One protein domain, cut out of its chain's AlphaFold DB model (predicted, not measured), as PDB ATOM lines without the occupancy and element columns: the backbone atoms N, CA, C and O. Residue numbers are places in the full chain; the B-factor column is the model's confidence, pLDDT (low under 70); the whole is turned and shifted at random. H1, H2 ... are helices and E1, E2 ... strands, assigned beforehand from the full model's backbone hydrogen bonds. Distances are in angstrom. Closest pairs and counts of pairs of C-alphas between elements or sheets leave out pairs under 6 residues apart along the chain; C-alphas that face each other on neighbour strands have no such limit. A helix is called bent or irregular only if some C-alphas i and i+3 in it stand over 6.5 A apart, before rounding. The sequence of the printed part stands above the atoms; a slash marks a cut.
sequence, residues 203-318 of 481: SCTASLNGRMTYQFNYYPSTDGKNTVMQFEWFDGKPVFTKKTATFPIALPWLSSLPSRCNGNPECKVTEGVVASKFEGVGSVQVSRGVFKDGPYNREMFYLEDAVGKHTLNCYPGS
ATOM      1  N   SER A 203      21.130   0.588 -10.452       87.94
ATOM      2  CA  SER A 203      20.845   2.029 -10.511       87.94
ATOM      3  C   SER A 203      20.584   2.596  -9.119       87.94
ATOM      4  O   SER A 203      19.867   2.002  -8.309       87.94
ATOM      5  N   CYS A 204      21.158   3.761  -8.841       90.50
ATOM      6  CA  CYS A 204      20.943   4.500  -7.610       90.50
ATOM      7  C   CYS A 204      20.563   5.943  -7.895       90.50
ATOM      8  O   CYS A 204      20.988   6.554  -8.877       90.50
ATOM      9  N   THR A 205      19.832   6.514  -6.950       91.81
ATOM     10  CA  THR A 205      19.615   7.953  -6.840       91.81
ATOM     11  C   THR A 205      20.164   8.435  -5.509       91.81
ATOM     12  O   THR A 205      20.168   7.690  -4.531       91.81
ATOM     13  N   ALA A 206      20.622   9.677  -5.447       92.94
ATOM     14  CA  ALA A 206      20.914  10.335  -4.184       92.94
ATOM     15  C   ALA A 206      20.189  11.678  -4.112       92.94
ATOM     16  O   ALA A 206      19.965  12.336  -5.134       92.94
ATOM     17  N   SER A 207      19.770  12.050  -2.904       91.56
ATOM     18  CA  SER A 207      18.955  13.242  -2.675       91.56
ATOM     19  C   SER A 207      19.426  14.065  -1.483       91.56
ATOM     20  O   SER A 207      19.846  13.527  -0.459       91.56
ATOM     21  N   LEU A 208      19.306  15.384  -1.601       91.19
ATOM     22  CA  LEU A 208      19.576  16.345  -0.538       91.19
ATOM     23  C   LEU A 208      18.324  17.187  -0.318       91.19
ATOM     24  O   LEU A 208      17.798  17.784  -1.257       91.19
ATOM     25  N   ASN A 209      17.827  17.221   0.921       88.62
ATOM     26  CA  ASN A 209      16.608  17.952   1.294       88.62
ATOM     27  C   ASN A 209      15.397  17.602   0.405       88.62
ATOM     28  O   ASN A 209      14.656  18.480  -0.031       88.62
ATOM     29  N   GLY A 210      15.231  16.314   0.079       83.31
ATOM     30  CA  GLY A 210      14.138  15.815  -0.764       83.31
ATOM     31  C   GLY A 210      14.289  16.094  -2.265       83.31
ATOM     32  O   GLY A 210      13.450  15.659  -3.050       83.31
ATOM     33  N   ARG A 211      15.356  16.779  -2.693       82.44
ATOM     34  CA  ARG A 211      15.660  17.020  -4.105       82.44
ATOM     35  C   ARG A 211      16.684  16.007  -4.608       82.44
ATOM     36  O   ARG A 211      17.724  15.828  -3.983       82.44
ATOM     37  N   MET A 212      16.424  15.388  -5.760       88.75
ATOM     38  CA  MET A 212      17.398  14.518  -6.425       88.75
ATOM     39  C   MET A 212      18.628  15.325  -6.862       88.75
ATOM     40  O   MET A 212      18.519  16.296  -7.616       88.75
ATOM     41  N   THR A 213      19.795  14.908  -6.384       91.69
ATOM     42  CA  THR A 213      21.097  15.508  -6.689       91.69
ATOM     43  C   THR A 213      21.955  14.590  -7.545       91.69
ATOM     44  O   THR A 213      22.709  15.090  -8.373       91.69
ATOM     45  N   TYR A 214      21.784  13.271  -7.442       94.38
ATOM     46  CA  TYR A 214      22.481  12.314  -8.298       94.38
ATOM     47  C   TYR A 214      21.566  11.195  -8.771       94.38
ATOM     48  O   TYR A 214      20.641  10.784  -8.073       94.38
ATOM     49  N   GLN A 215      21.901  10.675  -9.943       92.25
ATOM     50  CA  GLN A 215      21.364   9.456 -10.527       92.25
ATOM     51  C   GLN A 215      22.515   8.798 -11.273       92.25
ATOM     52  O   GLN A 215      23.196   9.453 -12.069       92.25
ATOM     53  N   PHE A 216      22.781   7.536 -10.976       93.56
ATOM     54  CA  PHE A 216      23.923   6.832 -11.538       93.56
ATOM     55  C   PHE A 216      23.694   5.330 -11.583       93.56
ATOM     56  O   PHE A 216      22.984   4.762 -10.755       93.56
ATOM     57  N   ASN A 217      24.364   4.689 -12.529       92.19
ATOM     58  CA  ASN A 217      24.516   3.246 -12.562       92.19
ATOM     59  C   ASN A 217      25.842   2.883 -11.904       92.19
ATOM     60  O   ASN A 217      26.827   3.593 -12.083       92.19
ATOM     61  N   TYR A 218      25.899   1.788 -11.159       92.25
ATOM     62  CA  TYR A 218      27.142   1.283 -10.599       92.25
ATOM     63  C   TYR A 218      27.366  -0.184 -10.951       92.25
ATOM     64  O   TYR A 218      26.422  -0.964 -11.099       92.25
ATOM     65  N   TYR A 219      28.634  -0.541 -11.131       91.88
ATOM     66  CA  TYR A 219      29.060  -1.869 -11.559       91.88
ATOM     67  C   TYR A 219      30.552  -2.097 -11.255       91.88
ATOM     68  O   TYR A 219      31.306  -1.128 -11.115       91.88
ATOM     69  N   PRO A 220      31.011  -3.357 -11.152       92.00
ATOM     70  CA  PRO A 220      32.432  -3.659 -11.014       92.00
ATOM     71  C   PRO A 220      33.235  -3.168 -12.224       92.00
ATOM     72  O   PRO A 220      32.777  -3.261 -13.363       92.00
ATOM     73  N   SER A 221      34.455  -2.685 -11.998       92.81
ATOM     74  CA  SER A 221      35.414  -2.448 -13.081       92.81
ATOM     75  C   SER A 221      35.753  -3.748 -13.817       92.81
ATOM     76  O   SER A 221      35.527  -4.849 -13.318       92.81
ATOM     77  N   THR A 222      36.347  -3.632 -15.005       90.81
ATOM     78  CA  THR A 222      36.705  -4.783 -15.851       90.81
ATOM     79  C   THR A 222      37.685  -5.758 -15.193       90.81
ATOM     80  O   THR A 222      37.656  -6.944 -15.502       90.81
ATOM     81  N   ASP A 223      38.528  -5.287 -14.271       90.69
ATOM     82  CA  ASP A 223      39.434  -6.120 -13.469       90.69
ATOM     83  C   ASP A 223      38.790  -6.679 -12.186       90.69
ATOM     84  O   ASP A 223      39.442  -7.408 -11.436       90.69
ATOM     85  N   GLY A 224      37.532  -6.319 -11.909       88.44
ATOM     86  CA  GLY A 224      36.772  -6.720 -10.726       88.44
ATOM     87  C   GLY A 224      37.271  -6.131  -9.402       88.44
ATOM     88  O   GLY A 224      36.763  -6.513  -8.350       88.44
ATOM     89  N   LYS A 225      38.264  -5.231  -9.417       88.56
ATOM     90  CA  LYS A 225      38.896  -4.701  -8.192       88.56
ATOM     91  C   LYS A 225      38.245  -3.425  -7.674       88.56
ATOM     92  O   LYS A 225      38.321  -3.146  -6.479       88.56
ATOM     93  N   ASN A 226      37.626  -2.660  -8.565       91.38
ATOM     94  CA  ASN A 226      37.039  -1.361  -8.279       91.38
ATOM     95  C   ASN A 226      35.538  -1.382  -8.564       91.38
ATOM     96  O   ASN A 226      35.022  -2.267  -9.247       91.38
ATOM     97  N   THR A 227      34.841  -0.363  -8.078       92.19
ATOM     98  CA  THR A 227      33.464  -0.075  -8.479       92.19
ATOM     99  C   THR A 227      33.452   1.210  -9.273       92.19
ATOM    100  O   THR A 227      34.033   2.211  -8.855       92.19
ATOM    101  N   VAL A 228      32.780   1.182 -10.413       94.31
ATOM    102  CA  VAL A 228      32.530   2.352 -11.242       94.31
ATOM    103  C   VAL A 228      31.107   2.814 -10.971       94.31
ATOM    104  O   VAL A 228      30.184   2.012 -11.053       94.31
ATOM    105  N   MET A 229      30.930   4.092 -10.653       95.19
ATOM    106  CA  MET A 229      29.646   4.788 -10.716       95.19
ATOM    107  C   MET A 229      29.634   5.640 -11.981       95.19
ATOM    108  O   MET A 229      30.481   6.514 -12.120       95.19
ATOM    109  N   GLN A 230      28.710   5.403 -12.903       95.12
ATOM    110  CA  GLN A 230      28.518   6.182 -14.123       95.12
ATOM    111  C   GLN A 230      27.255   7.037 -13.987       95.12
ATOM    112  O   GLN A 230      26.154   6.509 -13.847       95.12
ATOM    113  N   PHE A 231      27.429   8.359 -13.981       94.31
ATOM    114  CA  PHE A 231      26.381   9.323 -13.645       94.31
ATOM    115  C   PHE A 231      25.546   9.724 -14.859       94.31
ATOM    116  O   PHE A 231      26.085  10.165 -15.871       94.31
ATOM    117  N   GLU A 232      24.227   9.664 -14.695       92.69
ATOM    118  CA  GLU A 232      23.228  10.274 -15.580       92.69
ATOM    119  C   GLU A 232      22.849  11.680 -15.091       92.69
ATOM    120  O   GLU A 232      22.551  12.579 -15.879       92.69
ATOM    121  N   TRP A 233      22.910  11.878 -13.773       91.75
ATOM    122  CA  TRP A 233      22.613  13.128 -13.090       91.75
ATOM    123  C   TRP A 233      23.676  13.404 -12.033       91.75
ATOM    124  O   TRP A 233      24.042  12.511 -11.262       91.75
ATOM    125  N   PHE A 234      24.174  14.636 -11.991       92.38
ATOM    126  CA  PHE A 234      25.261  15.039 -11.110       92.38
ATOM    127  C   PHE A 234      25.015  16.445 -10.563       92.38
ATOM    128  O   PHE A 234      24.827  17.384 -11.336       92.38
ATOM    129  N   ASP A 235      25.037  16.583  -9.238       91.19
ATOM    130  CA  ASP A 235      24.781  17.842  -8.524       91.19
ATOM    131  C   ASP A 235      23.511  18.568  -9.014       91.19
ATOM    132  O   ASP A 235      23.488  19.738  -9.402       91.19
ATOM    133  N   GLY A 236      22.415  17.815  -9.089       87.88
ATOM    134  CA  GLY A 236      21.114  18.362  -9.445       87.88
ATOM    135  C   GLY A 236      20.954  18.718 -10.926       87.88
ATOM    136  O   GLY A 236      19.932  19.322 -11.252       87.88
ATOM    137  N   LYS A 237      21.895  18.332 -11.802       89.19
ATOM    138  CA  LYS A 237      21.878  18.626 -13.244       89.19
ATOM    139  C   LYS A 237      22.102  17.371 -14.104       89.19
ATOM    140  O   LYS A 237      22.822  16.467 -13.678       89.19
ATOM    141  N   PRO A 238      21.557  17.321 -15.334       90.06
ATOM    142  CA  PRO A 238      21.799  16.212 -16.255       90.06
ATOM    143  C   PRO A 238      23.251  16.203 -16.735       90.06
ATOM    144  O   PRO A 238      23.814  17.259 -17.026       90.06
ATOM    145  N   VAL A 239      23.858  15.027 -16.856       91.31
ATOM    146  CA  VAL A 239      25.214  14.863 -17.396       91.31
ATOM    147  C   VAL A 239      25.170  14.891 -18.935       91.31
ATOM    148  O   VAL A 239      24.309  14.261 -19.539       91.31
ATOM    149  N   PHE A 240      26.094  15.622 -19.578       89.81
ATOM    150  CA  PHE A 240      26.128  15.798 -21.048       89.81
ATOM    151  C   PHE A 240      27.121  14.894 -21.776       89.81
ATOM    152  O   PHE A 240      27.022  14.704 -22.976       89.81
ATOM    153  N   THR A 241      28.111  14.363 -21.076       92.88
ATOM    154  CA  THR A 241      29.043  13.363 -21.600       92.88
ATOM    155  C   THR A 241      29.371  12.434 -20.459       92.88
ATOM    156  O   THR A 241      29.392  12.892 -19.312       92.88
ATOM    157  N   LYS A 242      29.669  11.169 -20.755       94.62
ATOM    158  CA  LYS A 242      30.046  10.176 -19.748       94.62
ATOM    159  C   LYS A 242      30.895  10.781 -18.625       94.62
ATOM    160  O   LYS A 242      31.952  11.380 -18.846       94.62
ATOM    161  N   LYS A 243      30.389  10.613 -17.408       94.88
ATOM    162  CA  LYS A 243      31.031  11.023 -16.167       94.88
ATOM    163  C   LYS A 243      31.026   9.830 -15.241       94.88
ATOM    164  O   LYS A 243      29.968   9.249 -15.000       94.88
ATOM    165  N   THR A 244      32.193   9.463 -14.739       96.00
ATOM    166  CA  THR A 244      32.339   8.306 -13.859       96.00
ATOM    167  C   THR A 244      33.026   8.686 -12.561       96.00
ATOM    168  O   THR A 244      33.786   9.647 -12.517       96.00
ATOM    169  N   ALA A 245      32.763   7.936 -11.497       95.06
ATOM    170  CA  ALA A 245      33.592   7.887 -10.307       95.06
ATOM    171  C   ALA A 245      34.076   6.457 -10.098       95.06
ATOM    172  O   ALA A 245      33.273   5.524 -10.128       95.06
ATOM    173  N   THR A 246      35.375   6.287  -9.874       92.94
ATOM    174  CA  THR A 246      35.965   4.971  -9.604       92.94
ATOM    175  C   THR A 246      36.360   4.882  -8.142       92.94
ATOM    176  O   THR A 246      37.118   5.717  -7.647       92.94
ATOM    177  N   PHE A 247      35.863   3.853  -7.467       90.38
ATOM    178  CA  PHE A 247      36.107   3.579  -6.058       90.38
ATOM    179  C   PHE A 247      37.011   2.353  -5.916       90.38
ATOM    180  O   PHE A 247      36.705   1.327  -6.530       90.38
ATOM    181  N   PRO A 248      38.067   2.406  -5.083       88.88
ATOM    182  CA  PRO A 248      39.036   1.323  -4.893       88.88
ATOM    183  C   PRO A 248      38.499   0.166  -4.034       88.88
ATOM    184  O   PRO A 248      39.181  -0.362  -3.156       88.88
ATOM    185  N   ILE A 249      37.238  -0.202  -4.247       82.50
ATOM    186  CA  ILE A 249      36.562  -1.313  -3.592       82.50
ATOM    187  C   ILE A 249      35.667  -2.009  -4.611       82.50
ATOM    188  O   ILE A 249      34.927  -1.356  -5.344       82.50
ATOM    189  N   ALA A 250      35.682  -3.338  -4.633       76.81
ATOM    190  CA  ALA A 250      34.566  -4.090  -5.183       76.81
ATOM    191  C   ALA A 250      33.405  -3.919  -4.195       76.81
ATOM    192  O   ALA A 250      33.542  -4.285  -3.028       76.81
ATOM    193  N   LEU A 251      32.304  -3.301  -4.618       68.56
ATOM    194  CA  LEU A 251      31.063  -3.231  -3.852       68.56
ATOM    195  C   LEU A 251      30.220  -4.441  -4.262       68.56
ATOM    196  O   LEU A 251      29.430  -4.303  -5.195       68.56
ATOM    197  N   PRO A 252      30.366  -5.630  -3.638       55.47
ATOM    198  CA  PRO A 252      29.477  -6.724  -3.979       55.47
ATOM    199  C   PRO A 252      28.045  -6.337  -3.604       55.47
ATOM    200  O   PRO A 252      27.176  -6.479  -4.446       55.47
ATOM    201  N   TRP A 253      27.805  -5.732  -2.431       56.94
ATOM    202  CA  TRP A 253      26.493  -5.216  -2.007       56.94
ATOM    203  C   TRP A 253      26.691  -4.169  -0.895       56.94
ATOM    204  O   TRP A 253      27.486  -4.417   0.018       56.94
ATOM    205  N   LEU A 254      25.968  -3.033  -0.917       55.84
ATOM    206  CA  LEU A 254      25.957  -2.049   0.190       55.84
ATOM    207  C   LEU A 254      25.678  -2.724   1.552       55.84
ATOM    208  O   LEU A 254      26.247  -2.333   2.566       55.84
ATOM    209  N   SER A 255      24.904  -3.812   1.566       53.16
ATOM    210  CA  SER A 255      24.585  -4.614   2.755       53.16
ATOM    211  C   SER A 255      25.782  -5.315   3.418       53.16
ATOM    212  O   SER A 255      25.681  -5.701   4.577       53.16
ATOM    213  N   SER A 256      26.923  -5.466   2.733       54.94
ATOM    214  CA  SER A 256      28.130  -6.126   3.279       54.94
ATOM    215  C   SER A 256      29.162  -5.159   3.885       54.94
ATOM    216  O   SER A 256      30.117  -5.580   4.546       54.94
ATOM    217  N   LEU A 257      28.932  -3.849   3.738       59.97
ATOM    218  CA  LEU A 257      29.727  -2.785   4.355       59.97
ATOM    219  C   LEU A 257      29.760  -2.744   5.900       59.97
ATOM    220  O   LEU A 257      30.702  -2.134   6.419       59.97
ATOM    221  N   PRO A 258      28.841  -3.371   6.674       53.78
ATOM    222  CA  PRO A 258      28.859  -3.268   8.131       53.78
ATOM    223  C   PRO A 258      30.163  -3.696   8.810       53.78
ATOM    224  O   PRO A 258      30.521  -3.131   9.844       53.78
ATOM    225  N   SER A 259      30.912  -4.621   8.205       57.25
ATOM    226  CA  SER A 259      32.158  -5.153   8.773       57.25
ATOM    227  C   SER A 259      33.309  -4.141   8.850       57.25
ATOM    228  O   SER A 259      34.195  -4.304   9.683       57.25
ATOM    229  N   ARG A 260      33.316  -3.079   8.028       63.84
ATOM    230  CA  ARG A 260      34.451  -2.130   7.961       63.84
ATOM    231  C   ARG A 260      34.383  -0.977   8.956       63.84
ATOM    232  O   ARG A 260      35.378  -0.289   9.149       63.84
ATOM    233  N   CYS A 261      33.230  -0.754   9.580       68.06
ATOM    234  CA  CYS A 261      32.998   0.452  10.371       68.06
ATOM    235  C   CYS A 261      33.168   0.263  11.883       68.06
ATOM    236  O   CYS A 261      32.915   1.208  12.620       68.06
ATOM    237  N   ASN A 262      33.613  -0.911  12.361       73.31
ATOM    238  CA  ASN A 262      33.950  -1.188  13.772       73.31
ATOM    239  C   ASN A 262      32.921  -0.661  14.802       73.31
ATOM    240  O   ASN A 262      33.292  -0.201  15.878       73.31
ATOM    241  N   GLY A 263      31.625  -0.684  14.469       69.56
ATOM    242  CA  GLY A 263      30.556  -0.178  15.339       69.56
ATOM    243  C   GLY A 263      30.408   1.350  15.405       69.56
ATOM    244  O   GLY A 263      29.559   1.831  16.151       69.56
ATOM    245  N   ASN A 264      31.177   2.124  14.630       73.19
ATOM    246  CA  ASN A 264      30.988   3.568  14.526       73.19
ATOM    247  C   ASN A 264      29.696   3.876  13.740       73.19
ATOM    248  O   ASN A 264      29.579   3.441  12.587       73.19
ATOM    249  N   PRO A 265      28.733   4.612  14.332       70.75
ATOM    250  CA  PRO A 265      27.479   4.958  13.673       70.75
ATOM    251  C   PRO A 265      27.656   5.865  12.450       70.75
ATOM    252  O   PRO A 265      26.757   5.873  11.620       70.75
ATOM    253  N   GLU A 266      28.777   6.585  12.313       76.88
ATOM    254  CA  GLU A 266      29.126   7.343  11.106       76.88
ATOM    255  C   GLU A 266      30.521   6.970  10.606       76.88
ATOM    256  O   GLU A 266      31.526   7.132  11.298       76.88
ATOM    257  N   CYS A 267      30.604   6.472   9.378       77.38
ATOM    258  CA  CYS A 267      31.836   5.899   8.854       77.38
ATOM    259  C   CYS A 267      31.994   6.232   7.374       77.38
ATOM    260  O   CYS A 267      31.132   5.912   6.551       77.38
ATOM    261  N   LYS A 268      33.120   6.869   7.035       79.00
ATOM    262  CA  LYS A 268      33.539   7.064   5.646       79.00
ATOM    263  C   LYS A 268      34.031   5.731   5.105       79.00
ATOM    264  O   LYS A 268      35.000   5.177   5.614       79.00
ATOM    265  N   VAL A 269      33.340   5.212   4.096       76.38
ATOM    266  CA  VAL A 269      33.619   3.885   3.544       76.38
ATOM    267  C   VAL A 269      34.767   3.968   2.548       76.38
ATOM    268  O   VAL A 269      35.705   3.178   2.613       76.38
ATOM    269  N   THR A 270      34.680   4.916   1.615       81.88
ATOM    270  CA  THR A 270      35.674   5.107   0.558       81.88
ATOM    271  C   THR A 270      35.481   6.457  -0.130       81.88
ATOM    272  O   THR A 270      34.377   7.004  -0.164       81.88
ATOM    273  N   GLU A 271      36.552   6.962  -0.730       86.62
ATOM    274  CA  GLU A 271      36.519   8.071  -1.680       86.62
ATOM    275  C   GLU A 271      36.629   7.529  -3.108       86.62
ATOM    276  O   GLU A 271      37.308   6.528  -3.350       86.62
ATOM    277  N   GLY A 272      35.912   8.155  -4.033       84.88
ATOM    278  CA  GLY A 272      35.949   7.870  -5.456       84.88
ATOM    279  C   GLY A 272      36.433   9.091  -6.221       84.88
ATOM    280  O   GLY A 272      36.024  10.219  -5.939       84.88
ATOM    281  N   VAL A 273      37.295   8.861  -7.207       89.94
ATOM    282  CA  VAL A 273      37.785   9.926  -8.089       89.94
ATOM    283  C   VAL A 273      36.793  10.090  -9.229       89.94
ATOM    284  O   VAL A 273      36.604   9.161 -10.016       89.94
ATOM    285  N   VAL A 274      36.163  11.261  -9.307       90.12
ATOM    286  CA  VAL A 274      35.255  11.637 -10.392       90.12
ATOM    287  C   VAL A 274      36.081  12.093 -11.582       90.12
ATOM    288  O   VAL A 274      36.928  12.971 -11.437       90.12
ATOM    289  N   ALA A 275      35.798  11.564 -12.764       89.44
ATOM    290  CA  ALA A 275      36.409  11.980 -14.012       89.44
ATOM    291  C   ALA A 275      35.341  12.245 -15.082       89.44
ATOM    292  O   ALA A 275      34.406  11.466 -15.283       89.44
ATOM    293  N   SER A 276      35.503  13.356 -15.795       89.50
ATOM    294  CA  SER A 276      34.777  13.685 -17.019       89.50
ATOM    295  C   SER A 276      35.709  14.432 -17.965       89.50
ATOM    296  O   SER A 276      36.413  15.352 -17.547       89.50
ATOM    297  N   LYS A 277      35.663  14.098 -19.260       87.56
ATOM    298  CA  LYS A 277      36.362  14.876 -20.300       87.56
ATOM    299  C   LYS A 277      35.854  16.318 -20.391       87.56
ATOM    300  O   LYS A 277      36.575  17.186 -20.868       87.56
ATOM    301  N   PHE A 278      34.622  16.562 -19.945       87.44
ATOM    302  CA  PHE A 278      33.958  17.856 -20.031       87.44
ATOM    303  C   PHE A 278      34.023  18.635 -18.717       87.44
ATOM    304  O   PHE A 278      34.418  19.792 -18.727       87.44
ATOM    305  N   GLU A 279      33.670  18.028 -17.582       82.56
ATOM    306  CA  GLU A 279      33.565  18.728 -16.285       82.56
ATOM    307  C   GLU A 279      34.845  18.668 -15.433       82.56
ATOM    308  O   GLU A 279      34.914  19.330 -14.400       82.56
ATOM    309  N   GLY A 280      35.877  17.948 -15.884       86.44
ATOM    310  CA  GLY A 280      37.159  17.821 -15.189       86.44
ATOM    311  C   GLY A 280      37.184  16.691 -14.157       86.44
ATOM    312  O   GLY A 280      36.427  15.722 -14.250       86.44
ATOM    313  N   VAL A 281      38.102  16.808 -13.194       85.06
ATOM    314  CA  VAL A 281      38.298  15.841 -12.106       85.06
ATOM    315  C   VAL A 281      37.716  16.398 -10.807       85.06
ATOM    316  O   VAL A 281      37.867  17.582 -10.517       85.06
ATOM    317  N   GLY A 282      37.069  15.543 -10.021       89.00
ATOM    318  CA  GLY A 282      36.582  15.853  -8.677       89.00
ATOM    319  C   GLY A 282      36.627  14.617  -7.783       89.00
ATOM    320  O   GLY A 282      37.214  13.599  -8.155       89.00
ATOM    321  N   SER A 283      35.977  14.675  -6.627       89.19
ATOM    322  CA  SER A 283      35.766  13.492  -5.797       89.19
ATOM    323  C   SER A 283      34.347  13.438  -5.245       89.19
ATOM    324  O   SER A 283      33.676  14.456  -5.083       89.19
ATOM    325  N   VAL A 284      33.887  12.215  -5.013       91.56
ATOM    326  CA  VAL A 284      32.683  11.901  -4.241       91.56
ATOM    327  C   VAL A 284      33.059  10.855  -3.205       91.56
ATOM    328  O   VAL A 284      33.941  10.027  -3.434       91.56
ATOM    329  N   GLN A 285      32.405  10.871  -2.057       91.50
ATOM    330  CA  GLN A 285      32.648   9.913  -0.985       91.50
ATOM    331  C   GLN A 285      31.383   9.101  -0.745       91.50
ATOM    332  O   GLN A 285      30.278   9.605  -0.902       91.50
ATOM    333  N   VAL A 286      31.531   7.832  -0.380       88.75
ATOM    334  CA  VAL A 286      30.407   7.030   0.114       88.75
ATOM    335  C   VAL A 286      30.592   6.860   1.608       88.75
ATOM    336  O   VAL A 286      31.659   6.437   2.069       88.75
ATOM    337  N   SER A 287      29.559   7.183   2.370       87.81
ATOM    338  CA  SER A 287      29.539   6.992   3.814       87.81
ATOM    339  C   SER A 287      28.314   6.200   4.249       87.81
ATOM    340  O   SER A 287      27.340   6.029   3.511       87.81
ATOM    341  N   ARG A 288      28.395   5.665   5.462       85.00
ATOM    342  CA  ARG A 288      27.300   4.990   6.151       85.00
ATOM    343  C   ARG A 288      26.948   5.797   7.391       85.00
ATOM    344  O   ARG A 288      27.850   6.242   8.104       85.00
ATOM    345  N   GLY A 289      25.654   5.941   7.648       83.12
ATOM    346  CA  GLY A 289      25.126   6.481   8.894       83.12
ATOM    347  C   GLY A 289      23.974   5.644   9.438       83.12
ATOM    348  O   GLY A 289      23.390   4.819   8.732       83.12
ATOM    349  N   VAL A 290      23.642   5.864  10.707       80.12
ATOM    350  CA  VAL A 290      22.476   5.266  11.363       80.12
ATOM    351  C   VAL A 290      21.481   6.372  11.687       80.12
ATOM    352  O   VAL A 290      21.810   7.312  12.409       80.12
ATOM    353  N   PHE A 291      20.260   6.254  11.173       80.00
ATOM    354  CA  PHE A 291      19.166   7.171  11.471       80.00
ATOM    355  C   PHE A 291      18.158   6.504  12.409       80.00
ATOM    356  O   PHE A 291      17.772   5.350  12.207       80.00
ATOM    357  N   LYS A 292      17.732   7.235  13.442       77.12
ATOM    358  CA  LYS A 292      16.666   6.789  14.344       77.12
ATOM    359  C   LYS A 292      15.310   7.133  13.748       77.12
ATOM    360  O   LYS A 292      14.939   8.301  13.693       77.12
ATOM    361  N   ASP A 293      14.569   6.103  13.365       73.25
ATOM    362  CA  ASP A 293      13.174   6.193  12.947       73.25
ATOM    363  C   ASP A 293      12.296   5.611  14.064       73.25
ATOM    364  O   ASP A 293      12.066   4.401  14.161       73.25
ATOM    365  N   GLY A 294      11.914   6.476  15.008       84.12
ATOM    366  CA  GLY A 294      11.248   6.065  16.243       84.12
ATOM    367  C   GLY A 294      12.139   5.147  17.101       84.12
ATOM    368  O   GLY A 294      13.253   5.549  17.451       84.12
ATOM    369  N   PRO A 295      11.676   3.936  17.482       81.81
ATOM    370  CA  PRO A 295      12.478   2.988  18.256       81.81
ATOM    371  C   PRO A 295      13.487   2.200  17.403       81.81
ATOM    372  O   PRO A 295      14.320   1.488  17.964       81.81
ATOM    373  N   TYR A 296      13.427   2.301  16.071       73.75
ATOM    374  CA  TYR A 296      14.257   1.510  15.166       73.75
ATOM    375  C   TYR A 296      15.464   2.308  14.669       73.75
ATOM    376  O   TYR A 296      15.359   3.470  14.278       73.75
ATOM    377  N   ASN A 297      16.625   1.655  14.642       74.38
ATOM    378  CA  ASN A 297      17.806   2.160  13.955       74.38
ATOM    379  C   ASN A 297      17.764   1.660  12.509       74.38
ATOM    380  O   ASN A 297      17.831   0.453  12.281       74.38
ATOM    381  N   ARG A 298      17.667   2.573  11.540       75.06
ATOM    382  CA  ARG A 298      17.813   2.246  10.119       75.06
ATOM    383  C   ARG A 298      19.209   2.629   9.651       75.06
ATOM    384  O   ARG A 298      19.682   3.734   9.915       75.06
ATOM    385  N   GLU A 299      19.865   1.718   8.946       75.88
ATOM    386  CA  GLU A 299      21.107   2.033   8.250       75.88
ATOM    387  C   GLU A 299      20.791   2.810   6.976       75.88
ATOM    388  O   GLU A 299      19.929   2.406   6.195       75.88
ATOM    389  N   MET A 300      21.495   3.917   6.766       80.75
ATOM    390  CA  MET A 300      21.424   4.690   5.534       80.75
ATOM    391  C   MET A 300      22.820   4.857   4.954       80.75
ATOM    392  O   MET A 300      23.815   4.980   5.673       80.75
ATOM    393  N   PHE A 301      22.881   4.878   3.631       86.56
ATOM    394  CA  PHE A 301      24.088   5.227   2.905       86.56
ATOM    395  C   PHE A 301      23.967   6.654   2.403       86.56
ATOM    396  O   PHE A 301      22.872   7.126   2.084       86.56
ATOM    397  N   TYR A 302      25.102   7.332   2.322       90.06
ATOM    398  CA  TYR A 302      25.185   8.665   1.762       90.06
ATOM    399  C   TYR A 302      26.232   8.695   0.665       90.06
ATOM    400  O   TYR A 302      27.288   8.069   0.776       90.06
ATOM    401  N   LEU A 303      25.933   9.451  -0.382       90.75
ATOM    402  CA  LEU A 303      26.948   9.999  -1.263       90.75
ATOM    403  C   LEU A 303      27.293  11.385  -0.711       90.75
ATOM    404  O   LEU A 303      26.388  12.175  -0.480       90.75
ATOM    405  N   GLU A 304      28.556  11.678  -0.443       92.25
ATOM    406  CA  GLU A 304      29.011  12.975   0.055       92.25
ATOM    407  C   GLU A 304      29.855  13.679  -1.004       92.25
ATOM    408  O   GLU A 304      30.663  13.056  -1.696       92.25
ATOM    409  N   ASP A 305      29.682  14.988  -1.109       91.44
ATOM    410  CA  ASP A 305      30.484  15.864  -1.957       91.44
ATOM    411  C   ASP A 305      30.795  17.182  -1.221       91.44
ATOM    412  O   ASP A 305      30.635  17.283  -0.004       91.44
ATOM    413  N   ALA A 306      31.249  18.208  -1.946       89.88
ATOM    414  CA  ALA A 306      31.525  19.519  -1.360       89.88
ATOM    415  C   ALA A 306      30.266  20.250  -0.844       89.88
ATOM    416  O   ALA A 306      30.393  21.178  -0.045       89.88
ATOM    417  N   VAL A 307      29.069  19.863  -1.301       89.69
ATOM    418  CA  VAL A 307      27.794  20.500  -0.946       89.69
ATOM    419  C   VAL A 307      27.176  19.850   0.295       89.69
ATOM    420  O   VAL A 307      26.561  20.550   1.102       89.69
ATOM    421  N   GLY A 308      27.343  18.538   0.491       93.00
ATOM    422  CA  GLY A 308      26.911  17.871   1.721       93.00
ATOM    423  C   GLY A 308      26.700  16.363   1.607       93.00
ATOM    424  O   GLY A 308      27.222  15.711   0.707       93.00
ATOM    425  N   LYS A 309      25.933  15.802   2.555       93.19
ATOM    426  CA  LYS A 309      25.550  14.381   2.593       93.19
ATOM    427  C   LYS A 309      24.226  14.165   1.854       93.19
ATOM    428  O   LYS A 309      23.189  14.676   2.271       93.19
ATOM    429  N   HIS A 310      24.249  13.366   0.795       94.12
ATOM    430  CA  HIS A 310      23.096  13.053  -0.047       94.12
ATOM    431  C   HIS A 310      22.603  11.645   0.273       94.12
ATOM    432  O   HIS A 310      23.353  10.682   0.145       94.12
ATOM    433  N   THR A 311      21.346  11.512   0.691       91.75
ATOM    434  CA  THR A 311      20.746  10.221   1.062       91.75
ATOM    435  C   THR A 311      20.662   9.331  -0.169       91.75
ATOM    436  O   THR A 311      19.999   9.702  -1.141       91.75
ATOM    437  N   LEU A 312      21.345   8.188  -0.124       91.31
ATOM    438  CA  LEU A 312      21.483   7.254  -1.231       91.31
ATOM    439  C   LEU A 312      20.359   6.211  -1.208       91.31
ATOM    440  O   LEU A 312      20.212   5.463  -0.246       91.31
ATOM    441  N   ASN A 313      19.625   6.121  -2.313       86.75
ATOM    442  CA  ASN A 313      18.592   5.129  -2.574       86.75
ATOM    443  C   ASN A 313      19.008   4.307  -3.796       86.75
ATOM    444  O   ASN A 313      18.855   4.744  -4.940       86.75
ATOM    445  N   CYS A 314      19.564   3.127  -3.546       83.25
ATOM    446  CA  CYS A 314      19.920   2.175  -4.588       83.25
ATOM    447  C   CYS A 314      18.799   1.164  -4.762       83.25
ATOM    448  O   CYS A 314      18.425   0.484  -3.807       83.25
ATOM    449  N   TYR A 315      18.289   1.053  -5.982       67.44
ATOM    450  CA  TYR A 315      17.353  -0.004  -6.323       67.44
ATOM    451  C   TYR A 315      18.166  -1.238  -6.723       67.44
ATOM    452  O   TYR A 315      19.152  -1.098  -7.458       67.44
ATOM    453  N   PRO A 316      17.799  -2.449  -6.269       57.56
ATOM    454  CA  PRO A 316      18.332  -3.658  -6.875       57.56
ATOM    455  C   PRO A 316      17.971  -3.593  -8.365       57.56
ATOM    456  O   PRO A 316      16.812  -3.664  -8.746       57.56
ATOM    457  N   GLY A 317      18.969  -3.299  -9.201       51.91
ATOM    458  CA  GLY A 317      18.790  -3.062 -10.629       51.91
ATOM    459  C   GLY A 317      18.044  -4.189 -11.329       51.91
ATOM    460  O   GLY A 317      18.056  -5.342 -10.889       51.91
ATOM    461  N   SER A 318      17.446  -3.804 -12.451       46.78
ATOM    462  CA  SER A 318      16.349  -4.451 -13.168       46.78
ATOM    463  C   SER A 318      16.520  -5.908 -13.586       46.78
ATOM    464  O   SER A 318      15.564  -6.513 -14.061       46.78
TER     465      SER A 318
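AT A GLANCE: This is residues 203 to 318 of the 481 residues of an uncharacterized protein of Bdellovibrio sp. ZAP7 (UniProt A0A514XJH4). A closed barrel of eight antiparallel strands, E1 to E8, has one small, poorly formed helix, H1, outside its wall near E5, E6 and E7. The wall is two four-strand meanders, E1 to E4 and E5 to E8, joined by the stretch that holds H1, and the turns at the far ends of E6 make the longest dimension. The 116 printed residues hold, in order, E1, E2, E3, E4, H1, E5, E6, E7 and E8; E8 closes the ring on E1. The class is mostly strand, and the whole is compact, with a radius of gyration of the C-alphas of 14.1 A and spans of 46 by 33 by 29 A.

IN THESE COORDINATES: E1, residues 203 to 208, begins at C-alpha 203 (20.845, 2.029, -10.511). E2, residues 211 to 220, is 27.5 A long. E3, residues 227 to 234, bends by 67 degrees at residue 231, and E4 is residues 243 to 247. H1, residues 254 to 260, is irregular, but only just: C-alphas 255 and 258 are 7.0 A apart. E5, residues 266 to 276, is 29.4 A long and bends by 50 degrees at residue 269. E6, residues 280 to 293, the longest strand at 38.8 A, bends by 53 degrees at residue 290. E7, residues 296 to 304, is 24.0 A long. E8, residues 309 to 315, ends at C-alpha 315 (17.353, -0.004, -6.323).

HOW THE PARTS SIT: Round the barrel, the hairpins E1 and E2, E2 and E3, and E3 and E4 have N 204 and O 216 at 2.8 A, N 230 and O 217 at 2.7 A, and N 229 and O 245 at 2.8 A, within hydrogen-bond range. E4 and E5 are antiparallel at 140 degrees, with N 275 and O 244 at 2.8 A. The hairpins E5 and E6, E6 and E7, and E7 and E8 have N 274 and O 282 at 2.8 A, N 304 and O 285 at 2.7 A, and N 310 and O 303 at 2.8 A. E8 is beside residues 301 to 304 of E7, while E6 is beside residues 296 to 304. E8 and E1 are antiparallel at 152 degrees, with N 313 and O 205 at 2.8 A. E2 and E6 are apart, as are E4 and E8. H1 is on the barrel, outside it, at a height over the sheet of 8.8 A. It lies only just over E7, on which 3 of its 7 C-alphas fall, and on the local plane runs across the strands at 90 degrees to E7. The closest C-alphas of H1 and E5 are those of Arg 260 and Val 269, 7.5 A apart. In H1, 0 of 3 O i to N i+4 pairs and 2 of 4 O i to N i+3 pairs are within hydrogen-bond range.

THE WHOLE: The two C-alphas farthest apart, those of Lys 277 and Pro 295, are 46.9 A apart. The printed part has no cut, and no link is long. Mean pLDDT of the printed part is 83.6; residues 251 to 261, 263 and 315 to 318 are under 70.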